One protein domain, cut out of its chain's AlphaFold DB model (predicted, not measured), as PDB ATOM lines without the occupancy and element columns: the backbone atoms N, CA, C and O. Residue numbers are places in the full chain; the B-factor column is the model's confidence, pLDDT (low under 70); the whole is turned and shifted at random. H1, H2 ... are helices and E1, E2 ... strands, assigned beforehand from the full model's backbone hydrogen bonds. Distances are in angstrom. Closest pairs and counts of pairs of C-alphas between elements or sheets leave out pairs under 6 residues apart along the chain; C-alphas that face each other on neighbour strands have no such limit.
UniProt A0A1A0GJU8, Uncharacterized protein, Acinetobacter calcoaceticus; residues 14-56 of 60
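AT A GLANCE: This is residues 14 to 56 of the 60 residues of an uncharacterized protein of Acinetobacter calcoaceticus (UniProt A0A1A0GJU8). A small twisted sheet of three short strands, E1, E2 and E3, has the E2-E3 hairpin reaching toward one end of the longest axis, while one short helix, H1, is set off from the sheet at the other end. The 43 printed residues hold E1, E2, E3 and H1 along the chain, with under half in these named elements. The strands form an antiparallel meander, each beside the one before, in the order E1, E2, E3; the class is mixed. The whole is compact, radius of gyration of the C-alphas 10.1 A, spanning 30 by 23 by 18 A.

HOW THE PARTS SIT: E2, residues 29 to 33, is the inner strand. E1, residues 20 to 23, forms a hairpin with it at 155 degrees; N 22 and O 30 are 2.9 A apart, within hydrogen-bond range. E3, residues 37 to 40, forms another at 145 degrees, with N 37 and O 33 within range at 2.8 A. H1, residues 47 to 51, is not on the sheet, and is apart from E1 and E2. Its O i to N i+4 pair is within hydrogen-bond range.

IN THESE COORDINATES: E1 measures 10.6 A from C-alpha 20 at (-28.330, 0.692, -16.545), E2 13.2 A, E3 10.1 A, and H1 6.0 A to C-alpha 51 at (-14.448, 4.361, -21.264).

THE WHOLE: The C-alphas farthest apart, of Asn 35 and Lys 47, are 29.7 A apart. The printed part has no cut, no link between named elements is long, and no printed residue is under 70 in pLDDT.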
ATOM      1  N   THR A  14     -23.030   1.580 -15.511       96.31
ATOM      2  CA  THR A  14     -23.879   2.670 -15.995       96.31
ATOM      3  C   THR A  14     -23.102   3.582 -16.947       96.31
ATOM      4  O   THR A  14     -21.901   3.396 -17.136       96.31
ATOM      5  N   ASP A  15     -23.773   4.535 -17.587       95.25
ATOM      6  CA  ASP A  15     -23.155   5.587 -18.401       95.25
ATOM      7  C   ASP A  15     -23.426   6.981 -17.808       95.25
ATOM      8  O   ASP A  15     -23.997   7.101 -16.721       95.25
ATOM      9  N   SER A  16     -22.983   8.045 -18.489       93.69
ATOM     10  CA  SER A  16     -23.151   9.435 -18.027       93.69
ATOM     11  C   SER A  16     -24.614   9.846 -17.882       93.69
ATOM     12  O   SER A  16     -24.934  10.678 -17.036       93.69
ATOM     13  N   GLU A  17     -25.494   9.226 -18.666       92.00
ATOM     14  CA  GLU A  17     -26.937   9.465 -18.648       92.00
ATOM     15  C   GLU A  17     -27.638   8.631 -17.567       92.00
ATOM     16  O   GLU A  17     -28.841   8.752 -17.333       92.00
ATOM     17  N   GLY A  18     -26.891   7.773 -16.868       91.56
ATOM     18  CA  GLY A  18     -27.419   6.910 -15.830       91.56
ATOM     19  C   GLY A  18     -28.217   5.724 -16.370       91.56
ATOM     20  O   GLY A  18     -28.984   5.141 -15.594       91.56
ATOM     21  N   THR A  19     -28.046   5.357 -17.644       94.94
ATOM     22  CA  THR A  19     -28.645   4.150 -18.222       94.94
ATOM     23  C   THR A  19     -28.050   2.922 -17.527       94.94
ATOM     24  O   THR A  19     -26.829   2.858 -17.360       94.94
ATOM     25  N   PRO A  20     -28.853   1.941 -17.085       96.44
ATOM     26  CA  PRO A  20     -28.330   0.692 -16.545       96.44
ATOM     27  C   PRO A  20     -27.723  -0.173 -17.653       96.44
ATOM     28  O   PRO A  20     -28.370  -0.457 -18.666       96.44
ATOM     29  N   TRP A  21     -26.504  -0.646 -17.424       97.62
ATOM     30  CA  TRP A  21     -25.784  -1.557 -18.304       97.62
ATOM     31  C   TRP A  21     -25.371  -2.813 -17.545       97.62
ATOM     32  O   TRP A  21     -25.121  -2.792 -16.335       97.62
ATOM     33  N   LYS A  22     -25.243  -3.919 -18.280       96.88
ATOM     34  CA  LYS A  22     -24.538  -5.090 -17.774       96.88
ATOM     35  C   LYS A  22     -23.575  -5.687 -18.787       96.88
ATOM     36  O   LYS A  22     -23.859  -5.708 -19.986       96.88
ATOM     37  N   ARG A  23     -22.464  -6.206 -18.273       97.19
ATOM     38  CA  ARG A  23     -21.557  -7.123 -18.965       97.19
ATOM     39  C   ARG A  23     -21.713  -8.501 -18.339       97.19
ATOM     40  O   ARG A  23     -21.561  -8.622 -17.123       97.19
ATOM     41  N   ASP A  24     -22.065  -9.497 -19.142       95.81
ATOM     42  CA  ASP A  24     -22.178 -10.881 -18.672       95.81
ATOM     43  C   ASP A  24     -20.821 -11.611 -18.666       95.81
ATOM     44  O   ASP A  24     -19.787 -11.065 -19.064       95.81
ATOM     45  N   ASP A  25     -20.826 -12.852 -18.183       95.75
ATOM     46  CA  ASP A  25     -19.669 -13.753 -18.115       95.75
ATOM     47  C   ASP A  25     -19.092 -14.109 -19.498       95.75
ATOM     48  O   ASP A  25     -17.905 -14.407 -19.628       95.75
ATOM     49  N   GLN A  26     -19.908 -14.003 -20.547       96.31
ATOM     50  CA  GLN A  26     -19.526 -14.180 -21.947       96.31
ATOM     51  C   GLN A  26     -19.026 -12.887 -22.612       96.31
ATOM     52  O   GLN A  26     -18.741 -12.882 -23.810       96.31
ATOM     53  N   ASN A  27     -18.870 -11.798 -21.852       94.31
ATOM     54  CA  ASN A  27     -18.467 -10.472 -22.332       94.31
ATOM     55  C   ASN A  27     -19.461  -9.789 -23.283       94.31
ATOM     56  O   ASN A  27     -19.087  -8.831 -23.968       94.31
ATOM     57  N   ASN A  28     -20.722 -10.220 -23.319       97.44
ATOM     58  CA  ASN A  28     -21.750  -9.484 -24.039       97.44
ATOM     59  C   ASN A  28     -22.215  -8.287 -23.221       97.44
ATOM     60  O   ASN A  28     -22.365  -8.348 -21.998       97.44
ATOM     61  N   TRP A  29     -22.512  -7.207 -23.936       98.25
ATOM     62  CA  TRP A  29     -23.061  -5.996 -23.356       98.25
ATOM     63  C   TRP A  29     -24.565  -5.930 -23.556       98.25
ATOM     64  O   TRP A  29     -25.089  -6.250 -24.625       98.25
ATOM     65  N   TRP A  30     -25.246  -5.468 -22.518       98.38
ATOM     66  CA  TRP A  30     -26.685  -5.286 -22.500       98.38
ATOM     67  C   TRP A  30     -27.021  -3.940 -21.871       98.38
ATOM     68  O   TRP A  30     -26.320  -3.485 -20.964       98.38
ATOM     69  N   PHE A  31     -28.111  -3.337 -22.323       97.69
ATOM     70  CA  PHE A  31     -28.662  -2.111 -21.754       97.69
ATOM     71  C   PHE A  31     -30.118  -2.328 -21.368       97.69
ATOM     72  O   PHE A  31     -30.818  -3.150 -21.973       97.69
ATOM     73  N   TRP A  32     -30.556  -1.635 -20.324       97.06
ATOM     74  CA  TRP A  32     -31.936  -1.708 -19.877       97.06
ATOM     75  C   TRP A  32     -32.821  -0.801 -20.725       97.06
ATOM     76  O   TRP A  32     -32.533   0.383 -20.890       97.06
ATOM     77  N   GLN A  33     -33.919  -1.354 -21.224       95.50
ATOM     78  CA  GLN A  33     -35.008  -0.603 -21.829       95.50
ATOM     79  C   GLN A  33     -36.221  -0.679 -20.910       95.50
ATOM     80  O   GLN A  33     -36.687  -1.767 -20.562       95.50
ATOM     81  N   GLU A  34     -36.752   0.476 -20.519       90.38
ATOM     82  CA  GLU A  34     -37.990   0.534 -19.746       90.38
ATOM     83  C   GLU A  34     -39.109  -0.214 -20.484       90.38
ATOM     84  O   GLU A  34     -39.252  -0.095 -21.698       90.38
ATOM     85  N   ASN A  35     -39.884  -1.017 -19.752       92.12
ATOM     86  CA  ASN A  35     -40.968  -1.878 -20.256       92.12
ATOM     87  C   ASN A  35     -40.557  -3.091 -21.118       92.12
ATOM     88  O   ASN A  35     -41.394  -3.965 -21.333       92.12
ATOM     89  N   PHE A  36     -39.300  -3.201 -21.557       93.44
ATOM     90  CA  PHE A  36     -38.816  -4.333 -22.372       93.44
ATOM     91  C   PHE A  36     -37.741  -5.175 -21.675       93.44
ATOM     92  O   PHE A  36     -37.580  -6.357 -21.976       93.44
ATOM     93  N   GLY A  37     -37.021  -4.588 -20.722       96.44
ATOM     94  CA  GLY A  37     -35.961  -5.243 -19.973       96.44
ATOM     95  C   GLY A  37     -34.604  -5.189 -20.672       96.44
ATOM     96  O   GLY A  37     -34.259  -4.208 -21.330       96.44
ATOM     97  N   TRP A  38     -33.792  -6.230 -20.484       97.69
ATOM     98  CA  TRP A  38     -32.431  -6.281 -21.017       97.69
ATOM     99  C   TRP A  38     -32.417  -6.537 -22.524       97.69
ATOM    100  O   TRP A  38     -32.827  -7.601 -22.983       97.69
ATOM    101  N   ALA A  39     -31.844  -5.602 -23.277       97.94
ATOM    102  CA  ALA A  39     -31.608  -5.743 -24.707       97.94
ATOM    103  C   ALA A  39     -30.113  -5.873 -25.007       97.94
ATOM    104  O   ALA A  39     -29.281  -5.197 -24.394       97.94
ATOM    105  N   ARG A  40     -29.765  -6.749 -25.955       97.56
ATOM    106  CA  ARG A  40     -28.370  -6.978 -26.340       97.56
ATOM    107  C   ARG A  40     -27.851  -5.788 -27.136       97.56
ATOM    108  O   ARG A  40     -28.443  -5.400 -28.142       97.56
ATOM    109  N   TYR A  41     -26.718  -5.240 -26.715       97.94
ATOM    110  CA  TYR A  41     -25.972  -4.284 -27.517       97.94
ATOM    111  C   TYR A  41     -25.196  -5.039 -28.597       97.94
ATOM    112  O   TYR A  41     -24.384  -5.915 -28.301       97.94
ATOM    113  N   VAL A  42     -25.468  -4.704 -29.855       96.88
ATOM    114  CA  VAL A  42     -24.858  -5.336 -31.040       96.88
ATOM    115  C   VAL A  42     -23.882  -4.407 -31.769       96.88
ATOM    116  O   VAL A  42     -23.400  -4.736 -32.849       96.88
ATOM    117  N   GLY A  43     -23.604  -3.230 -31.201       96.69
ATOM    118  CA  GLY A  43     -22.645  -2.283 -31.760       96.69
ATOM    119  C   GLY A  43     -21.192  -2.653 -31.451       96.69
ATOM    120  O   GLY A  43     -20.895  -3.587 -30.706       96.69
ATOM    121  N   LEU A  44     -20.264  -1.877 -32.012       96.81
ATOM    122  CA  LEU A  44     -18.833  -2.071 -31.789       96.81
ATOM    123  C   LEU A  44     -18.465  -1.809 -30.318       96.81
ATOM    124  O   LEU A  44     -18.795  -0.757 -29.766       96.81
ATOM    125  N   VAL A  45     -17.734  -2.744 -29.709       97.19
ATOM    126  CA  VAL A  45     -17.177  -2.626 -28.353       97.19
ATOM    127  C   VAL A  45     -15.704  -2.230 -28.471       97.19
ATOM    128  O   VAL A  45     -14.823  -3.074 -28.606       97.19
ATOM    129  N   ASN A  46     -15.435  -0.925 -28.478       97.38
ATOM    130  CA  ASN A  46     -14.084  -0.358 -28.562       97.38
ATOM    131  C   ASN A  46     -13.716   0.412 -27.278       97.38
ATOM    132  O   ASN A  46     -14.507   0.501 -26.341       97.38
ATOM    133  N   LYS A  47     -12.514   1.003 -27.232       97.62
ATOM    134  CA  LYS A  47     -12.052   1.775 -26.063       97.62
ATOM    135  C   LYS A  47     -12.990   2.927 -25.691       97.62
ATOM    136  O   LYS A  47     -13.192   3.163 -24.510       97.62
ATOM    137  N   ALA A  48     -13.576   3.620 -26.668       97.06
ATOM    138  CA  ALA A  48     -14.507   4.713 -26.390       97.06
ATOM    139  C   ALA A  48     -15.787   4.200 -25.715       97.06
ATOM    140  O   ALA A  48     -16.212   4.766 -24.711       97.06
ATOM    141  N   PHE A  49     -16.346   3.090 -26.211       97.44
ATOM    142  CA  PHE A  49     -17.482   2.427 -25.575       97.44
ATOM    143  C   PHE A  49     -17.154   2.048 -24.125       97.44
ATOM    144  O   PHE A  49     -17.878   2.444 -23.216       97.44
ATOM    145  N   LEU A  50     -16.029   1.362 -23.894       97.00
ATOM    146  CA  LEU A  50     -15.618   0.921 -22.556       97.00
ATOM    147  C   LEU A  50     -15.364   2.095 -21.601       97.00
ATOM    148  O   LEU A  50     -15.820   2.062 -20.466       97.00
ATOM    149  N   ASN A  51     -14.713   3.163 -22.070       96.81
ATOM    150  CA  ASN A  51     -14.448   4.361 -21.264       96.81
ATOM    151  C   ASN A  51     -15.726   5.114 -20.863       96.81
ATOM    152  O   ASN A  51     -15.698   5.909 -19.929       96.81
ATOM    153  N   SER A  52     -16.835   4.883 -21.570       96.00
ATOM    154  CA  SER A  52     -18.151   5.444 -21.246       96.00
ATOM    155  C   SER A  52     -19.004   4.526 -20.360       96.00
ATOM    156  O   SER A  52     -20.209   4.745 -20.230       96.00
ATOM    157  N   ARG A  53     -18.418   3.462 -19.793       96.62
ATOM    158  CA  ARG A  53     -19.084   2.546 -18.863       96.62
ATOM    159  C   ARG A  53     -18.410   2.618 -17.503       96.62
ATOM    160  O   ARG A  53     -17.228   2.324 -17.365       96.62
ATOM    161  N   PHE A  54     -19.186   3.000 -16.503       94.88
ATOM    162  CA  PHE A  54     -18.743   3.142 -15.124       94.88
ATOM    163  C   PHE A  54     -19.290   1.978 -14.315       94.88
ATOM    164  O   PHE A  54     -20.495   1.732 -14.356       94.88
ATOM    165  N   GLU A  55     -18.431   1.257 -13.601       94.25
ATOM    166  CA  GLU A  55     -18.881   0.187 -12.714       94.25
ATOM    167  C   GLU A  55     -19.780   0.758 -11.614       94.25
ATOM    168  O   GLU A  55     -19.478   1.780 -10.993       94.25
ATOM    169  N   VAL A  56     -20.909   0.094 -11.388       89.50
ATOM    170  CA  VAL A  56     -21.776   0.395 -10.251       89.50
ATOM    171  C   VAL A  56     -21.332  -0.525  -9.121       89.50
ATOM    172  O   VAL A  56     -21.319  -1.741  -9.301       89.50
TER     173      VAL A  56